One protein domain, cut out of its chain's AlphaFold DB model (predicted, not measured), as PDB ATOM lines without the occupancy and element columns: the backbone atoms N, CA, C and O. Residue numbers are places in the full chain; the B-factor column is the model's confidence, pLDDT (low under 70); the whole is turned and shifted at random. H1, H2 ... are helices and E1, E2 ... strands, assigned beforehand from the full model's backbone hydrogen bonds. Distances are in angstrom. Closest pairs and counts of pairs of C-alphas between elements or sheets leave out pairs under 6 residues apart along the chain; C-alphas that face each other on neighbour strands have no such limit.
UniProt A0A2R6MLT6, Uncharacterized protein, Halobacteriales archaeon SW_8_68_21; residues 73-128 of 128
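AT A GLANCE: This is residues 73 to 128 of the 128 residues of an uncharacterized protein of Halobacteriales archaeon SW_8_68_21 (UniProt A0A2R6MLT6). A small sheet of three strands, E2, E1 and E3, has a helix beyond each end of its strands: H1 past the end where E2 finishes, and the short H2 past the end where E3 finishes, with neither helix covering a face of the sheet. A loop, residues 101 to 108, leads from H1 back to E3, and after H2 the last residues, 119 to 128, form a tail with no named element. The printed part has 56 residues, with three named strands and two named helices in the order E1, E2, H1, E3, H2; under half of the residues are in these elements, and the class is mixed, helices and strands. The sheet runs E2, E1, E3 and is mixed, with E1 antiparallel to E2 and parallel to E3. The whole is flat, spanning 36 by 23 by 13 A, and only just loose, close to compact, with a radius of gyration of the C-alphas of 12.5 A.

IN THESE COORDINATES: The inner strand E1, residues 77 to 80, begins at C-alpha 77 at (34.683, 129.592, 165.938) and is 10.3 A long. E2, residues 86 to 90, is 12.0 A long, and E3, residues 109 to 113, is 11.2 A long. H1, residues 92 to 100, is 12.1 A long and begins at C-alpha 92 at (32.603, 125.129, 173.285). H2, residues 115 to 118, is 5.0 A long and ends at C-alpha 118 at (40.712, 129.969, 149.391).

HOW THE PARTS SIT: E1 and E2 form a hairpin, antiparallel at 148 degrees between their directions. Across it N 79 and O 87 are 2.8 A apart and N 89 and O 77 are 2.8 A apart, both within hydrogen-bond range. E1 and E3 are parallel at 27 degrees, with N 78 and O 109 within hydrogen-bond range at 2.9 A. E2 and E3 are the edge strands. H1 is not on the sheet, and it is apart from E1. H2 is only just not on the sheet, with 4 pairs of C-alphas within 10 A; the closest C-alphas of H2 and E1 are those of Trp 117 and Val 80, 7.7 A apart. H1 and H2 are apart. In H1 every O i to N i+4 pair is within hydrogen-bond range, while H2 is too short for such a pair.

THE WHOLE: The two C-alphas farthest apart in the domain, those of Leu 101 and Ala 119, are 37.0 A apart. The printed part has no cut and ends at residue 128, the chain's last. No link is long; that from H1 to E3 is short, and the other three are tight. The mean pLDDT of the printed part is 85.3, with residue 73 and residues 121 to 128 under 70.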
ATOM      1  N   TYR A  73      34.715 135.965 172.855       66.06
ATOM      2  CA  TYR A  73      35.580 134.835 173.208       66.06
ATOM      3  C   TYR A  73      34.820 133.507 173.251       66.06
ATOM      4  O   TYR A  73      35.425 132.451 173.120       66.06
ATOM      5  N   ASP A  74      33.497 133.552 173.410       76.88
ATOM      6  CA  ASP A  74      32.654 132.361 173.496       76.88
ATOM      7  C   ASP A  74      31.939 132.029 172.182       76.88
ATOM      8  O   ASP A  74      31.369 130.941 172.074       76.88
ATOM      9  N   GLU A  75      31.945 132.935 171.195       88.44
ATOM     10  CA  GLU A  75      31.327 132.704 169.885       88.44
ATOM     11  C   GLU A  75      31.912 131.466 169.204       88.44
ATOM     12  O   GLU A  75      33.129 131.254 169.207       88.44
ATOM     13  N   VAL A  76      31.042 130.653 168.596       92.12
ATOM     14  CA  VAL A  76      31.474 129.421 167.935       92.12
ATOM     15  C   VAL A  76      32.399 129.781 166.786       92.12
ATOM     16  O   VAL A  76      32.026 130.468 165.836       92.12
ATOM     17  N   ALA A  77      33.631 129.311 166.887       91.75
ATOM     18  CA  ALA A  77      34.683 129.592 165.938       91.75
ATOM     19  C   ALA A  77      35.087 128.308 165.225       91.75
ATOM     20  O   ALA A  77      35.214 127.247 165.844       91.75
ATOM     21  N   ILE A  78      35.337 128.418 163.925       94.12
ATOM     22  CA  ILE A  78      35.763 127.306 163.080       94.12
ATOM     23  C   ILE A  78      36.944 127.690 162.192       94.12
ATOM     24  O   ILE A  78      37.157 128.858 161.859       94.12
ATOM     25  N   ASN A  79      37.678 126.672 161.760       94.19
ATOM     26  CA  ASN A  79      38.651 126.751 160.683       94.19
ATOM     27  C   ASN A  79      38.137 125.969 159.475       94.19
ATOM     28  O   ASN A  79      37.429 124.974 159.624       94.19
ATOM     29  N   VAL A  80      38.521 126.401 158.277       93.88
ATOM     30  CA  VAL A  80      38.195 125.700 157.032       93.88
ATOM     31  C   VAL A  80      39.422 124.933 156.558       93.88
ATOM     32  O   VAL A  80      40.462 125.532 156.259       93.88
ATOM     33  N   GLY A  81      39.295 123.607 156.509       91.50
ATOM     34  CA  GLY A  81      40.323 122.693 156.022       91.50
ATOM     35  C   GLY A  81      40.588 122.827 154.521       91.50
ATOM     36  O   GLY A  81      39.879 123.517 153.789       91.50
ATOM     37  N   ARG A  82      41.628 122.140 154.042       89.50
ATOM     38  CA  ARG A  82      42.044 122.129 152.625       89.50
ATOM     39  C   ARG A  82      40.917 121.715 151.666       89.50
ATOM     40  O   ARG A  82      40.788 122.268 150.571       89.50
ATOM     41  N   ASP A  83      40.125 120.744 152.087       87.94
ATOM     42  CA  ASP A  83      38.990 120.154 151.375       87.94
ATOM     43  C   ASP A  83      37.661 120.882 151.637       87.94
ATOM     44  O   ASP A  83      36.654 120.561 151.016       87.94
ATOM     45  N   GLY A  84      37.656 121.895 152.506       87.38
ATOM     46  CA  GLY A  84      36.451 122.625 152.894       87.38
ATOM     47  C   GLY A  84      35.736 122.066 154.117       87.38
ATOM     48  O   GLY A  84      34.705 122.620 154.495       87.38
ATOM     49  N   HIS A  85      36.271 121.029 154.768       90.50
ATOM     50  CA  HIS A  85      35.706 120.537 156.018       90.50
ATOM     51  C   HIS A  85      35.814 121.589 157.133       90.50
ATOM     52  O   HIS A  85      36.826 122.289 157.260       90.50
ATOM     53  N   LEU A  86      34.762 121.691 157.950       91.88
ATOM     54  CA  LEU A  86      34.697 122.633 159.062       91.88
ATOM     55  C   LEU A  86      35.318 122.010 160.311       91.88
ATOM     56  O   LEU A  86      34.844 121.002 160.830       91.88
ATOM     57  N   LEU A  87      36.372 122.636 160.815       92.50
ATOM     58  CA  LEU A  87      37.097 122.197 161.999       92.50
ATOM     59  C   LEU A  87      36.735 123.103 163.171       92.50
ATOM     60  O   LEU A  87      36.916 124.317 163.093       92.50
ATOM     61  N   PHE A  88      36.248 122.522 164.267       93.31
ATOM     62  CA  PHE A  88      35.959 123.274 165.488       93.31
ATOM     63  C   PHE A  88      37.234 123.930 166.035       93.31
ATOM     64  O   PHE A  88      38.249 123.257 166.216       93.31
ATOM     65  N   ASN A  89      37.168 125.234 166.305       91.62
ATOM     66  CA  ASN A  89      38.273 126.014 166.855       91.62
ATOM     67  C   ASN A  89      37.989 126.461 168.294       91.62
ATOM     68  O   ASN A  89      38.811 126.221 169.171       91.62
ATOM     69  N   ASP A  90      36.847 127.112 168.539       89.88
ATOM     70  CA  ASP A  90      36.474 127.610 169.871       89.88
ATOM     71  C   ASP A  90      34.952 127.810 170.015       89.88
ATOM     72  O   ASP A  90      34.185 127.546 169.088       89.88
ATOM     73  N   GLY A  91      34.503 128.254 171.189       89.38
ATOM     74  CA  GLY A  91      33.102 128.504 171.520       89.38
ATOM     75  C   GLY A  91      32.383 127.268 172.049       89.38
ATOM     76  O   GLY A  91      31.187 127.060 171.835       89.38
ATOM     77  N   LYS A  92      33.119 126.408 172.767       89.38
ATOM     78  CA  LYS A  92      32.603 125.129 173.285       89.38
ATOM     79  C   LYS A  92      31.388 125.309 174.192       89.38
ATOM     80  O   LYS A  92      30.532 124.427 174.221       89.38
ATOM     81  N   HIS A  93      31.309 126.419 174.931       89.88
ATOM     82  CA  HIS A  93      30.183 126.702 175.816       89.88
ATOM     83  C   HIS A  93      28.914 126.932 175.006       89.88
ATOM     84  O   HIS A  93      27.967 126.160 175.140       89.88
ATOM     85  N   ARG A  94      28.946 127.889 174.075       91.62
ATOM     86  CA  ARG A  94      27.811 128.221 173.208       91.62
ATOM     87  C   ARG A  94      27.386 127.053 172.330       91.62
ATOM     88  O   ARG A  94      26.195 126.773 172.240       91.62
ATOM     89  N   LEU A  95      28.339 126.307 171.770       92.12
ATOM     90  CA  LEU A  95      28.027 125.100 171.003       92.12
ATOM     91  C   LEU A  95      27.366 124.020 171.873       92.12
ATOM     92  O   LEU A  95      26.441 123.344 171.427       92.12
ATOM     93  N   SER A  96      27.824 123.845 173.114       92.19
ATOM     94  CA  SER A  96      27.214 122.882 174.037       92.19
ATOM     95  C   SER A  96      25.796 123.298 174.425       92.19
ATOM     96  O   SER A  96      24.913 122.446 174.440       92.19
ATOM     97  N   MET A  97      25.571 124.585 174.707       92.81
ATOM     98  CA  MET A  97      24.247 125.138 175.014       92.81
ATOM     99  C   MET A  97      23.290 124.956 173.833       92.81
ATOM    100  O   MET A  97      22.219 124.386 174.006       92.81
ATOM    101  N   ALA A  98      23.716 125.334 172.621       93.06
ATOM    102  CA  ALA A  98      22.939 125.160 171.395       93.06
ATOM    103  C   ALA A  98      22.515 123.700 171.182       93.06
ATOM    104  O   ALA A  98      21.353 123.427 170.900       93.06
ATOM    105  N   LYS A  99      23.433 122.746 171.397       92.06
ATOM    106  CA  LYS A  99      23.122 121.311 171.322       92.06
ATOM    107  C   LYS A  99      22.133 120.854 172.394       92.06
ATOM    108  O   LYS A  99      21.267 120.046 172.095       92.06
ATOM    109  N   MET A 100      22.266 121.327 173.636       93.25
ATOM    110  CA  MET A 100      21.335 120.969 174.719       93.25
ATOM    111  C   MET A 100      19.927 121.513 174.475       93.25
ATOM    112  O   MET A 100      18.957 120.856 174.836       93.25
ATOM    113  N   LEU A 101      19.835 122.683 173.847       93.44
ATOM    114  CA  LEU A 101      18.587 123.363 173.508       93.44
ATOM    115  C   LEU A 101      18.026 122.950 172.137       93.44
ATOM    116  O   LEU A 101      17.018 123.495 171.707       93.44
ATOM    117  N   ASN A 102      18.657 121.984 171.455       93.25
ATOM    118  CA  ASN A 102      18.280 121.523 170.114       93.25
ATOM    119  C   ASN A 102      18.141 122.668 169.092       93.25
ATOM    120  O   ASN A 102      17.214 122.691 168.290       93.25
ATOM    121  N   VAL A 103      19.066 123.627 169.125       93.25
ATOM    122  CA  VAL A 103      19.143 124.680 168.110       93.25
ATOM    123  C   VAL A 103      19.646 124.070 166.800       93.25
ATOM    124  O   VAL A 103      20.769 123.565 166.750       93.25
ATOM    125  N   ASP A 104      18.837 124.159 165.742       88.25
ATOM    126  CA  ASP A 104      19.127 123.545 164.436       88.25
ATOM    127  C   ASP A 104      20.373 124.130 163.757       88.25
ATOM    128  O   ASP A 104      21.184 123.406 163.178       88.25
ATOM    129  N   THR A 105      20.545 125.453 163.832       90.12
ATOM    130  CA  THR A 105      21.646 126.168 163.173       90.12
ATOM    131  C   THR A 105      22.228 127.242 164.075       90.12
ATOM    132  O   THR A 105      21.486 128.007 164.690       90.12
ATOM    133  N   VAL A 106      23.555 127.358 164.089       90.56
ATOM    134  CA  VAL A 106      24.266 128.426 164.800       90.56
ATOM    135  C   VAL A 106      25.152 129.218 163.836       90.56
ATOM    136  O   VAL A 106      25.796 128.615 162.974       90.56
ATOM    137  N   PRO A 107      25.218 130.555 163.957       88.88
ATOM    138  CA  PRO A 107      26.235 131.333 163.273       88.88
ATOM    139  C   PRO A 107      27.618 130.949 163.808       88.88
ATOM    140  O   PRO A 107      27.781 130.622 164.984       88.88
ATOM    141  N   VAL A 108      28.617 130.990 162.929       90.12
ATOM    142  CA  VAL A 108      30.006 130.679 163.275       90.12
ATOM    143  C   VAL A 108      30.949 131.743 162.735       90.12
ATOM    144  O   VAL A 108      30.733 132.304 161.659       90.12
ATOM    145  N   ARG A 109      32.040 131.995 163.458       89.69
ATOM    146  CA  ARG A 109      33.137 132.851 163.006       89.69
ATOM    147  C   ARG A 109      34.230 132.002 162.366       89.69
ATOM    148  O   ARG A 109      34.819 131.143 163.019       89.69
ATOM    149  N   VAL A 110      34.545 132.276 161.104       90.31
ATOM    150  CA  VAL A 110      35.682 131.646 160.419       90.31
ATOM    151  C   VAL A 110      36.970 132.358 160.823       90.31
ATOM    152  O   VAL A 110      37.133 133.540 160.528       90.31
ATOM    153  N   ILE A 111      37.880 131.647 161.493       91.62
ATOM    154  CA  ILE A 111      39.156 132.207 161.965       91.62
ATOM    155  C   ILE A 111      40.226 132.078 160.884       91.62
ATOM    156  O   ILE A 111      40.827 133.069 160.476       91.62
ATOM    157  N   VAL A 112      40.436 130.860 160.382       90.56
ATOM    158  CA  VAL A 112      41.409 130.575 159.324       90.56
ATOM    159  C   VAL A 112      40.761 129.770 158.207       90.56
ATOM    160  O   VAL A 112      39.902 128.919 158.429       90.56
ATOM    161  N   ARG A 113      41.216 130.032 156.981       90.81
ATOM    162  CA  ARG A 113      40.900 129.240 155.794       90.81
ATOM    163  C   ARG A 113      42.195 128.718 155.199       90.81
ATOM    164  O   ARG A 113      43.129 129.496 155.005       90.81
ATOM    165  N   HIS A 114      42.256 127.424 154.907       90.75
ATOM    166  CA  HIS A 114      43.412 126.850 154.230       90.75
ATOM    167  C   HIS A 114      43.620 127.533 152.869       90.75
ATOM    168  O   HIS A 114      42.669 127.717 152.110       90.75
ATOM    169  N   GLN A 115      44.861 127.901 152.538       87.62
ATOM    170  CA  GLN A 115      45.158 128.700 151.340       87.62
ATOM    171  C   GLN A 115      44.716 128.010 150.044       87.62
ATOM    172  O   GLN A 115      44.097 128.639 149.192       87.62
ATOM    173  N   GLU A 116      44.949 126.700 149.926       84.88
ATOM    174  CA  GLU A 116      44.464 125.923 148.773       84.88
ATOM    175  C   GLU A 116      42.937 125.894 148.664       84.88
ATOM    176  O   GLU A 116      42.408 125.738 147.565       84.88
ATOM    177  N   TRP A 117      42.220 126.032 149.784       84.56
ATOM    178  CA  TRP A 117      40.770 126.160 149.746       84.56
ATOM    179  C   TRP A 117      40.355 127.536 149.238       84.56
ATOM    180  O   TRP A 117      39.537 127.638 148.327       84.56
ATOM    181  N   ALA A 118      40.992 128.584 149.757       81.75
ATOM    182  CA  ALA A 118      40.712 129.969 149.391       81.75
ATOM    183  C   ALA A 118      41.051 130.311 147.927       81.75
ATOM    184  O   ALA A 118      40.467 131.235 147.373       81.75
ATOM    185  N   ALA A 119      41.981 129.587 147.298       81.56
ATOM    186  CA  ALA A 119      42.377 129.813 145.907       81.56
ATOM    187  C   ALA A 119      41.343 129.325 144.868       81.56
ATOM    188  O   ALA A 119      41.444 129.682 143.696       81.56
ATOM    189  N   GLY A 120      40.366 128.502 145.266       76.81
ATOM    190  CA  GLY A 120      39.308 128.030 144.370       76.81
ATOM    191  C   GLY A 120      38.205 129.075 144.198       76.81
ATOM    192  O   GLY A 120      37.612 129.499 145.181       76.81
ATOM    193  N   SER A 121      37.910 129.463 142.957       57.88
ATOM    194  CA  SER A 121      37.027 130.592 142.623       57.88
ATOM    195  C   SER A 121      35.525 130.340 142.831       57.88
ATOM    196  O   SER A 121      34.761 131.292 142.751       57.88
ATOM    197  N   ASP A 122      35.112 129.090 143.079       60.62
ATOM    198  CA  ASP A 122      33.707 128.656 142.976       60.62
ATOM    199  C   ASP A 122      33.358 127.575 144.026       60.62
ATOM    200  O   ASP A 122      32.883 126.486 143.710       60.62
ATOM    201  N   ARG A 123      33.721 127.809 145.297       65.81
ATOM    202  CA  ARG A 123      33.523 126.822 146.374       65.81
ATOM    203  C   ARG A 123      32.322 127.149 147.251       65.81
ATOM    204  O   ARG A 123      32.336 128.126 147.995       65.81
ATOM    205  N   GLU A 124      31.349 126.249 147.234       67.00
ATOM    206  CA  GLU A 124      30.355 126.109 148.294       67.00
ATOM    207  C   GLU A 124      30.916 125.224 149.416       67.00
ATOM    208  O   GLU A 124      31.774 124.363 149.190       67.00
ATOM    209  N   PHE A 125      30.458 125.448 150.649       66.50
ATOM    210  CA  PHE A 125      30.746 124.505 151.724       66.50
ATOM    211  C   PHE A 125      30.079 123.165 151.393       66.50
ATOM    212  O   PHE A 125      28.914 123.166 150.986       66.50
ATOM    213  N   PRO A 126      30.778 122.029 151.554       62.00
ATOM    214  CA  PRO A 126      30.163 120.730 151.334       62.00
ATOM    215  C   PRO A 126      28.934 120.590 152.237       62.00
ATOM    216  O   PRO A 126      29.005 120.858 153.439       62.00
ATOM    217  N   SER A 127      27.802 120.200 151.649       57.03
ATOM    218  CA  SER A 127      26.583 119.908 152.401       57.03
ATOM    219  C   SER A 127      26.867 118.760 153.375       57.03
ATOM    220  O   SER A 127      27.432 117.741 152.974       57.03
ATOM    221  N   SER A 128      26.554 118.980 154.656       53.50
ATOM    222  CA  SER A 128      26.733 118.002 155.743       53.50
ATOM    223  C   SER A 128      25.722 116.869 155.656       53.50
ATOM    224  O   SER A 128      24.570 117.159 155.262       53.50
TER     225      SER A 128